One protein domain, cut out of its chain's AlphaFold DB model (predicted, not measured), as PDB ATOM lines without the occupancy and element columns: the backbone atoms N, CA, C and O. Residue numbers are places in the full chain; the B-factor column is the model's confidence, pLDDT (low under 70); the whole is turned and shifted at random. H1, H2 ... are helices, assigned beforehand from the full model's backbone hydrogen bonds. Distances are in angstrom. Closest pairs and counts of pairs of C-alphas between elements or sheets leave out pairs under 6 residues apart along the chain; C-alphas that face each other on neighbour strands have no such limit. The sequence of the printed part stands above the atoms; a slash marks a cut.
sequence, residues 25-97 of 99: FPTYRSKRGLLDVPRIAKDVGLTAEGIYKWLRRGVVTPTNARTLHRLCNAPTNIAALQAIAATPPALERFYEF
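This is residues 25 to 97 of the 99 residues of an uncharacterized protein of Sphingopyxis sp. GW247-27LB (UniProt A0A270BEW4). H3, the longest helix by residues, has the short helix H5 packed on one of its sides, while H1 meets it from another side with its end at Val 44, about perpendicular to it. H2 begins beside H1 and turns away from it, and H4 makes a corner beyond the last residues of H3, from where residues 83 to 90 lead back to H5. The printed part has 73 residues, with five named helices in the order H1, H2, H3, H4, H5 and no named strand; the class is all helix. The whole is compact, with a radius of gyration of the C-alphas of 12.0 A, and rounded, with spans of 30 by 29 by 19 A.

H3, residues 62 to 72, is 15.2 A long from first to last C-alpha; it begins at C-alpha 62 at (47.064, 83.528, 20.450) and ends at C-alpha 72 at (50.567, 80.857, 5.916). H2, residues 48 to 57, is 14.3 A long. H1, residues 37 to 44, begins at C-alpha 37 at (56.471, 69.383, 11.671) and is 10.5 A long. H4, residues 75 to 82, is also 10.5 A long. H5, residues 91 to 95, is 6.7 A long and ends at C-alpha 95 at (41.856, 81.634, 16.941).

H3 and H5 touch, and their closest C-alphas, those of Ala 65 and Phe 94, are 5.3 A apart. H3 also touches H1, with the C-alphas of Val 44 and Thr 67 closest at 6.4 A; their lines stand at 82 degrees, about perpendicular. H1 and H2 touch, with the closest C-alphas, those of Ala 41 and Ala 48, 5.1 A apart, and their lines are about perpendicular at 73 degrees. H3 and H4 are close but not clearly touching: the closest C-alphas, those of Cys 72 and Ile 78, are 6.8 A apart, and the lines are about perpendicular at 75 degrees. H2 and H3 are apart, though they follow each other in the chain, and so are H4 and H5. In H1, H2, H3, H4 and H5 every O i to N i+4 pair is within hydrogen-bond range.

The two C-alphas farthest apart, those of Glu 49 and Ala 85, are 31.5 A apart. The printed part has no cut. The links H1 to H2, H2 to H3 and H3 to H4 are tight; the link H4 to H5, with 8 residues, is short. Residues 25 to 36 hold no named element, and their C-alphas lie 5 to 17 A from the mean of all C-alphas. The mean pLDDT of the printed part is 93.5, and no printed residue is under 70.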
ATOM      1  N   PHE A  25      48.611  74.488   4.743       94.19
ATOM      2  CA  PHE A  25      50.073  74.469   4.598       94.19
ATOM      3  C   PHE A  25      50.533  73.422   3.565       94.19
ATOM      4  O   PHE A  25      51.260  72.482   3.906       94.19
ATOM      5  N   PRO A  26      50.151  73.555   2.278       92.06
ATOM      6  CA  PRO A  26      50.459  72.556   1.249       92.06
ATOM      7  C   PRO A  26      51.965  72.353   1.028       92.06
ATOM      8  O   PRO A  26      52.412  71.238   0.766       92.06
ATOM      9  N   THR A  27      52.768  73.405   1.197       93.00
ATOM     10  CA  THR A  27      54.236  73.368   1.082       93.00
ATOM     11  C   THR A  27      54.915  72.588   2.204       93.00
ATOM     12  O   THR A  27      56.066  72.182   2.042       93.00
ATOM     13  N   TYR A  28      54.218  72.359   3.317       94.50
ATOM     14  CA  TYR A  28      54.695  71.613   4.482       94.50
ATOM     15  C   TYR A  28      54.116  70.203   4.510       94.50
ATOM     16  O   TYR A  28      54.050  69.580   5.562       94.50
ATOM     17  N   ARG A  29      53.683  69.667   3.367       92.88
ATOM     18  CA  ARG A  29      53.334  68.252   3.249       92.88
ATOM     19  C   ARG A  29      54.582  67.473   2.851       92.88
ATOM     20  O   ARG A  29      55.202  67.724   1.821       92.88
ATOM     21  N   SER A  30      54.959  66.512   3.679       90.06
ATOM     22  CA  SER A  30      56.012  65.550   3.371       90.06
ATOM     23  C   SER A  30      55.601  64.639   2.210       90.06
ATOM     24  O   SER A  30      54.415  64.457   1.923       90.06
ATOM     25  N   LYS A  31      56.579  63.955   1.600       86.75
ATOM     26  CA  LYS A  31      56.342  62.943   0.549       86.75
ATOM     27  C   LYS A  31      55.408  61.803   0.987       86.75
ATOM     28  O   LYS A  31      54.863  61.106   0.143       86.75
ATOM     29  N   ARG A  32      55.237  61.606   2.298       86.50
ATOM     30  CA  ARG A  32      54.338  60.603   2.888       86.50
ATOM     31  C   ARG A  32      52.909  61.121   3.098       86.50
ATOM     32  O   ARG A  32      52.109  60.419   3.704       86.50
ATOM     33  N   GLY A  33      52.594  62.342   2.658       86.44
ATOM     34  CA  GLY A  33      51.278  62.951   2.862       86.44
ATOM     35  C   GLY A  33      51.013  63.348   4.316       86.44
ATOM     36  O   GLY A  33      49.866  63.382   4.742       86.44
ATOM     37  N   LEU A  34      52.068  63.626   5.087       90.25
ATOM     38  CA  LEU A  34      51.981  64.076   6.482       90.25
ATOM     39  C   LEU A  34      52.508  65.498   6.621       90.25
ATOM     40  O   LEU A  34      53.392  65.885   5.858       90.25
ATOM     41  N   LEU A  35      52.032  66.232   7.624       92.94
ATOM     42  CA  LEU A  35      52.580  67.541   7.964       92.94
ATOM     43  C   LEU A  35      54.064  67.429   8.371       92.94
ATOM     44  O   LEU A  35      54.427  66.641   9.245       92.94
ATOM     45  N   ASP A  36      54.925  68.217   7.737       95.00
ATOM     46  CA  ASP A  36      56.359  68.328   8.003       95.00
ATOM     47  C   ASP A  36      56.584  69.255   9.204       95.00
ATOM     48  O   ASP A  36      56.917  70.437   9.086       95.00
ATOM     49  N   VAL A  37      56.334  68.693  10.386       93.56
ATOM     50  CA  VAL A  37      56.471  69.383  11.671       93.56
ATOM     51  C   VAL A  37      57.876  69.968  11.880       93.56
ATOM     52  O   VAL A  37      57.950  71.128  12.291       93.56
ATOM     53  N   PRO A  38      58.987  69.258  11.586       94.38
ATOM     54  CA  PRO A  38      60.327  69.835  11.699       94.38
ATOM     55  C   PRO A  38      60.512  71.103  10.865       94.38
ATOM     56  O   PRO A  38      61.096  72.076  11.347       94.38
ATOM     57  N   ARG A  39      59.989  71.124   9.634       94.75
ATOM     58  CA  ARG A  39      60.083  72.302   8.770       94.75
ATOM     59  C   ARG A  39      59.228  73.460   9.275       94.75
ATOM     60  O   ARG A  39      59.720  74.583   9.311       94.75
ATOM     61  N   ILE A  40      57.991  73.197   9.705       94.50
ATOM     62  CA  ILE A  40      57.140  74.234  10.311       94.50
ATOM     63  C   ILE A  40      57.847  74.831  11.520       94.50
ATOM     64  O   ILE A  40      57.989  76.044  11.591       94.50
ATOM     65  N   ALA A  41      58.328  73.983  12.432       95.06
ATOM     66  CA  ALA A  41      59.018  74.393  13.648       95.06
ATOM     67  C   ALA A  41      60.198  75.326  13.344       95.06
ATOM     68  O   ALA A  41      60.304  76.395  13.941       95.06
ATOM     69  N   LYS A  42      61.027  74.965  12.356       95.31
ATOM     70  CA  LYS A  42      62.134  75.803  11.885       95.31
ATOM     71  C   LYS A  42      61.654  77.172  11.393       95.31
ATOM     72  O   LYS A  42      62.210  78.183  11.811       95.31
ATOM     73  N   ASP A  43      60.629  77.207  10.546       94.06
ATOM     74  CA  ASP A  43      60.158  78.448   9.920       94.06
ATOM     75  C   ASP A  43      59.417  79.372  10.904       94.06
ATOM     76  O   ASP A  43      59.420  80.589  10.726       94.06
ATOM     77  N   VAL A  44      58.815  78.823  11.967       92.19
ATOM     78  CA  VAL A  44      58.166  79.608  13.035       92.19
ATOM     79  C   VAL A  44      59.079  79.905  14.231       92.19
ATOM     80  O   VAL A  44      58.638  80.555  15.178       92.19
ATOM     81  N   GLY A  45      60.330  79.434  14.214       92.94
ATOM     82  CA  GLY A  45      61.296  79.649  15.298       92.94
ATOM     83  C   GLY A  45      60.980  78.886  16.589       92.94
ATOM     84  O   GLY A  45      61.242  79.385  17.681       92.94
ATOM     85  N   LEU A  46      60.399  77.687  16.484       92.12
ATOM     86  CA  LEU A  46      60.036  76.834  17.616       92.12
ATOM     87  C   LEU A  46      60.684  75.452  17.523       92.12
ATOM     88  O   LEU A  46      61.281  75.070  16.519       92.12
ATOM     89  N   THR A  47      60.547  74.667  18.589       94.81
ATOM     90  CA  THR A  47      60.958  73.262  18.586       94.81
ATOM     91  C   THR A  47      59.871  72.387  17.968       94.81
ATOM     92  O   THR A  47      58.677  72.638  18.144       94.81
ATOM     93  N   ALA A  48      60.274  71.312  17.282       93.19
ATOM     94  CA  ALA A  48      59.335  70.319  16.754       93.19
ATOM     95  C   ALA A  48      58.437  69.746  17.862       93.19
ATOM     96  O   ALA A  48      57.238  69.580  17.663       93.19
ATOM     97  N   GLU A  49      58.997  69.527  19.055       93.81
ATOM     98  CA  GLU A  49      58.245  69.059  20.220       93.81
ATOM     99  C   GLU A  49      57.164  70.056  20.669       93.81
ATOM    100  O   GLU A  49      56.060  69.654  21.037       93.81
ATOM    101  N   GLY A  50      57.437  71.362  20.572       93.19
ATOM    102  CA  GLY A  50      56.442  72.405  20.821       93.19
ATOM    103  C   GLY A  50      55.251  72.306  19.868       93.19
ATOM    104  O   GLY A  50      54.106  72.341  20.317       93.19
ATOM    105  N   ILE A  51      55.509  72.091  18.576       93.94
ATOM    106  CA  ILE A  51      54.452  71.901  17.572       93.94
ATOM    107  C   ILE A  51      53.683  70.597  17.825       93.94
ATOM    108  O   ILE A  51      52.454  70.603  17.823       93.94
ATOM    109  N   TYR A  52      54.369  69.482  18.113       93.62
ATOM    110  CA  TYR A  52      53.702  68.220  18.459       93.62
ATOM    111  C   TYR A  52      52.827  68.349  19.706       93.62
ATOM    112  O   TYR A  52      51.762  67.739  19.769       93.62
ATOM    113  N   LYS A  53      53.217  69.168  20.691       93.00
ATOM    114  CA  LYS A  53      52.366  69.471  21.848       93.00
ATOM    115  C   LYS A  53      51.066  70.164  21.428       93.00
ATOM    116  O   LYS A  53      50.019  69.800  21.956       93.00
ATOM    117  N   TRP A  54      51.109  71.101  20.483       93.50
ATOM    118  CA  TRP A  54      49.898  71.736  19.951       93.50
ATOM    119  C   TRP A  54      49.022  70.744  19.204       93.50
ATOM    120  O   TRP A  54      47.828  70.684  19.460       93.50
ATOM    121  N   LEU A  55      49.620  69.916  18.341       93.06
ATOM    122  CA  LEU A  55      48.895  68.882  17.601       93.06
ATOM    123  C   LEU A  55      48.218  67.890  18.547       93.06
ATOM    124  O   LEU A  55      47.056  67.566  18.354       93.06
ATOM    125  N   ARG A  56      48.916  67.443  19.598       92.06
ATOM    126  CA  ARG A  56      48.362  66.515  20.594       92.06
ATOM    127  C   ARG A  56      47.213  67.116  21.393       92.06
ATOM    128  O   ARG A  56      46.254  66.401  21.673       92.06
ATOM    129  N   ARG A  57      47.313  68.394  21.765       92.25
ATOM    130  CA  ARG A  57      46.270  69.088  22.536       92.25
ATOM    131  C   ARG A  57      45.145  69.655  21.665       92.25
ATOM    132  O   ARG A  57      44.094  69.971  22.205       92.25
ATOM    133  N   GLY A  58      45.378  69.828  20.368       93.19
ATOM    134  CA  GLY A  58      44.459  70.483  19.438       93.19
ATOM    135  C   GLY A  58      44.348  71.996  19.628       93.19
ATOM    136  O   GLY A  58      43.433  72.596  19.073       93.19
ATOM    137  N   VAL A  59      45.251  72.603  20.409       93.25
ATOM    138  CA  VAL A  59      45.200  74.025  20.779       93.25
ATOM    139  C   VAL A  59      46.559  74.713  20.666       93.25
ATOM    140  O   VAL A  59      47.615  74.092  20.826       93.25
ATOM    141  N   VAL A  60      46.523  76.025  20.439       94.19
ATOM    142  CA  VAL A  60      47.672  76.935  20.360       94.19
ATOM    143  C   VAL A  60      47.423  78.195  21.185       94.19
ATOM    144  O   VAL A  60      46.295  78.555  21.465       94.19
ATOM    145  N   THR A  61      48.469  78.934  21.546       94.38
ATOM    146  CA  THR A  61      48.274  80.263  22.148       94.38
ATOM    147  C   THR A  61      47.932  81.299  21.067       94.38
ATOM    148  O   THR A  61      48.333  81.119  19.911       94.38
ATOM    149  N   PRO A  62      47.310  82.443  21.409       95.38
ATOM    150  CA  PRO A  62      47.064  83.528  20.450       95.38
ATOM    151  C   PRO A  62      48.338  84.055  19.772       95.38
ATOM    152  O   PRO A  62      48.329  84.493  18.620       95.38
ATOM    153  N   THR A  63      49.474  84.009  20.470       94.94
ATOM    154  CA  THR A  63      50.780  84.349  19.887       94.94
ATOM    155  C   THR A  63      51.189  83.336  18.821       94.94
ATOM    156  O   THR A  63      51.566  83.734  17.723       94.94
ATOM    157  N   ASN A  64      51.037  82.040  19.093       93.94
ATOM    158  CA  ASN A  64      51.364  80.979  18.140       93.94
ATOM    159  C   ASN A  64      50.403  80.958  16.944       93.94
ATOM    160  O   ASN A  64      50.848  80.765  15.814       93.94
ATOM    161  N   ALA A  65      49.116  81.240  17.163       95.62
ATOM    162  CA  ALA A  65      48.125  81.423  16.105       95.62
ATOM    163  C   ALA A  65      48.531  82.548  15.139       95.62
ATOM    164  O   ALA A  65      48.547  82.352  13.924       95.62
ATOM    165  N   ARG A  66      48.968  83.702  15.666       96.19
ATOM    166  CA  ARG A  66      49.503  84.804  14.846       96.19
ATOM    167  C   ARG A  66      50.757  84.402  14.075       96.19
ATOM    168  O   ARG A  66      50.903  84.796  12.919       96.19
ATOM    169  N   THR A  67      51.649  83.625  14.684       95.38
ATOM    170  CA  THR A  67      52.847  83.117  14.005       95.38
ATOM    171  C   THR A  67      52.487  82.181  12.850       95.38
ATOM    172  O   THR A  67      53.011  82.350  11.750       95.38
ATOM    173  N   LEU A  68      51.547  81.254  13.052       95.06
ATOM    174  CA  LEU A  68      51.054  80.362  12.000       95.06
ATOM    175  C   LEU A  68      50.346  81.136  10.882       95.06
ATOM    176  O   LEU A  68      50.615  80.891   9.709       95.06
ATOM    177  N   HIS A  69      49.514  82.119  11.224       96.44
ATOM    178  CA  HIS A  69      48.872  82.991  10.242       96.44
ATOM    179  C   HIS A  69      49.901  83.747   9.391       96.44
ATOM    180  O   HIS A  69      49.792  83.767   8.164       96.44
ATOM    181  N   ARG A  70      50.938  84.329  10.012       95.44
ATOM    182  CA  ARG A  70      52.037  84.986   9.284       95.44
ATOM    183  C   ARG A  70      52.769  84.017   8.366       95.44
ATOM    184  O   ARG A  70      53.063  84.384   7.234       95.44
ATOM    185  N   LEU A  71      53.029  82.793   8.831       94.94
ATOM    186  CA  LEU A  71      53.666  81.771   8.010       94.94
ATOM    187  C   LEU A  71      52.796  81.416   6.799       94.94
ATOM    188  O   LEU A  71      53.293  81.400   5.679       94.94
ATOM    189  N   CYS A  72      51.500  81.179   6.997       94.38
ATOM    190  CA  CYS A  72      50.567  80.857   5.916       94.38
ATOM    191  C   CYS A  72      50.473  81.989   4.870       94.38
ATOM    192  O   CYS A  72      50.412  81.727   3.672       94.38
ATOM    193  N   ASN A  73      50.567  83.245   5.319       93.75
ATOM    194  CA  ASN A  73      50.579  84.438   4.468       93.75
ATOM    195  C   ASN A  73      51.969  84.803   3.906       93.75
ATOM    196  O   ASN A  73      52.128  85.856   3.289       93.75
ATOM    197  N   ALA A  74      52.996  83.969   4.089       94.00
ATOM    198  CA  ALA A  74      54.272  84.183   3.414       94.00
ATOM    199  C   ALA A  74      54.098  84.019   1.887       94.00
ATOM    200  O   ALA A  74      53.363  83.122   1.464       94.00
ATOM    201  N   PRO A  75      54.796  84.803   1.036       93.50
ATOM    202  CA  PRO A  75      54.598  84.775  -0.419       93.50
ATOM    203  C   PRO A  75      54.693  83.377  -1.047       93.50
ATOM    204  O   PRO A  75      53.912  83.030  -1.929       93.50
ATOM    205  N   THR A  76      55.610  82.544  -0.552       91.56
ATOM    206  CA  THR A  76      55.794  81.157  -0.999       91.56
ATOM    207  C   THR A  76      54.601  80.260  -0.673       91.56
ATOM    208  O   THR A  76      54.254  79.384  -1.464       91.56
ATOM    209  N   ASN A  77      53.956  80.477   0.473       92.50
ATOM    210  CA  ASN A  77      52.808  79.694   0.918       92.50
ATOM    211  C   ASN A  77      51.515  80.175   0.254       92.50
ATOM    212  O   ASN A  77      50.714  79.341  -0.163       92.50
ATOM    213  N   ILE A  78      51.371  81.486   0.037       94.31
ATOM    214  CA  ILE A  78      50.284  82.058  -0.769       94.31
ATOM    215  C   ILE A  78      50.324  81.499  -2.192       94.31
ATOM    216  O   ILE A  78      49.311  80.994  -2.670       94.31
ATOM    217  N   ALA A  79      51.488  81.522  -2.850       93.81
ATOM    218  CA  ALA A  79      51.629  80.995  -4.208       93.81
ATOM    219  C   ALA A  79      51.252  79.506  -4.290       93.81
ATOM    220  O   ALA A  79      50.587  79.075  -5.231       93.81
ATOM    221  N   ALA A  80      51.627  78.715  -3.282       92.81
ATOM    222  CA  ALA A  80      51.285  77.299  -3.229       92.81
ATOM    223  C   ALA A  80      49.794  77.037  -2.970       92.81
ATOM    224  O   ALA A  80      49.249  76.083  -3.518       92.81
ATOM    225  N   LEU A  81      49.131  77.866  -2.159       93.00
ATOM    226  CA  LEU A  81      47.680  77.809  -1.968       93.00
ATOM    227  C   LEU A  81      46.943  78.188  -3.257       93.00
ATOM    228  O   LEU A  81      46.046  77.467  -3.689       93.00
ATOM    229  N   GLN A  82      47.379  79.249  -3.934       94.44
ATOM    230  CA  GLN A  82      46.807  79.669  -5.214       94.44
ATOM    231  C   GLN A  82      46.964  78.597  -6.298       94.44
ATOM    232  O   GLN A  82      46.033  78.369  -7.068       94.44
ATOM    233  N   ALA A  83      48.095  77.883  -6.323       93.62
ATOM    234  CA  ALA A  83      48.328  76.774  -7.251       93.62
ATOM    235  C   ALA A  83      47.323  75.615  -7.091       93.62
ATOM    236  O   ALA A  83      47.139  74.837  -8.025       93.62
ATOM    237  N   ILE A  84      46.660  75.508  -5.935       92.06
ATOM    238  CA  ILE A  84      45.599  74.526  -5.661       92.06
ATOM    239  C   ILE A  84      44.208  75.172  -5.551       92.06
ATOM    240  O   ILE A  84      43.305  74.574  -4.971       92.06
ATOM    241  N   ALA A  85      44.034  76.387  -6.088       93.38
ATOM    242  CA  ALA A  85      42.795  77.170  -6.027       93.38
ATOM    243  C   ALA A  85      42.270  77.426  -4.597       93.38
ATOM    244  O   ALA A  85      41.069  77.592  -4.387       93.38
ATOM    245  N   ALA A  86      43.172  77.481  -3.613       92.00
ATOM    246  CA  ALA A  86      42.877  77.836  -2.230       92.00
ATOM    247  C   ALA A  86      43.368  79.256  -1.903       92.00
ATOM    248  O   ALA A  86      44.279  79.792  -2.537       92.00
ATOM    249  N   THR A  87      42.784  79.854  -0.868       91.56
ATOM    250  CA  THR A  87      43.197  81.152  -0.321       91.56
ATOM    251  C   THR A  87      43.703  80.987   1.108       91.56
ATOM    252  O   THR A  87      43.186  80.128   1.825       91.56
ATOM    253  N   PRO A  88      44.675  81.802   1.555       91.56
ATOM    254  CA  PRO A  88      45.104  81.779   2.948       91.56
ATOM    255  C   PRO A  88      43.915  82.072   3.880       91.56
ATOM    256  O   PRO A  88      43.125  82.978   3.598       91.56
ATOM    257  N   PRO A  89      43.758  81.313   4.976       93.38
ATOM    258  CA  PRO A  89      42.689  81.530   5.932       93.38
ATOM    259  C   PRO A  89      42.936  82.814   6.727       93.38
ATOM    260  O   PRO A  89      44.077  83.162   7.047       93.38
ATOM    261  N   ALA A  90      41.846  83.491   7.083       94.88
ATOM    262  CA  ALA A  90      41.887  84.658   7.954       94.88
ATOM    263  C   ALA A  90      42.386  84.288   9.364       94.88
ATOM    264  O   ALA A  90      42.288  83.132   9.792       94.88
ATOM    265  N   LEU A  91      42.923  85.263  10.101       95.56
ATOM    266  CA  LEU A  91      43.502  85.049  11.432       95.56
ATOM    267  C   LEU A  91      42.490  84.446  12.422       95.56
ATOM    268  O   LEU A  91      42.857  83.608  13.241       95.56
ATOM    269  N   GLU A  92      41.220  84.818  12.304       95.62
ATOM    270  CA  GLU A  92      40.100  84.341  13.118       95.62
ATOM    271  C   GLU A  92      39.980  82.815  13.079       95.62
ATOM    272  O   GLU A  92      39.740  82.188  14.108       95.62
ATOM    273  N   ARG A  93      40.258  82.198  11.922       95.12
ATOM    274  CA  ARG A  93      40.240  80.736  11.769       95.12
ATOM    275  C   ARG A  93      41.325  80.049  12.596       95.12
ATOM    276  O   ARG A  93      41.139  78.913  13.008       95.12
ATOM    277  N   PHE A  94      42.449  80.718  12.864       94.75
ATOM    278  CA  PHE A  94      43.478  80.189  13.765       94.75
ATOM    279  C   PHE A  94      43.086  80.347  15.237       94.75
ATOM    280  O   PHE A  94      43.474  79.519  16.059       94.75
ATOM    281  N   TYR A  95      42.323  81.390  15.574       95.69
ATOM    282  CA  TYR A  95      41.856  81.634  16.941       95.69
ATOM    283  C   TYR A  95      40.774  80.659  17.409       95.69
ATOM    284  O   TYR A  95      40.625  80.475  18.611       95.69
ATOM    285  N   GLU A  96      40.100  79.954  16.499       95.44
ATOM    286  CA  GLU A  96      39.216  78.825  16.845       95.44
ATOM    287  C   GLU A  96      39.942  77.692  17.588       95.44
ATOM    288  O   GLU A  96      39.304  76.878  18.251       95.44
ATOM    289  N   PHE A  97      41.273  77.653  17.504       95.12
ATOM    290  CA  PHE A  97      42.122  76.685  18.192       95.12
ATOM    291  C   PHE A  97      42.870  77.299  19.380       95.12
ATOM    292  O   PHE A  97      43.826  76.697  19.870       95.12
TER     293      PHE A  97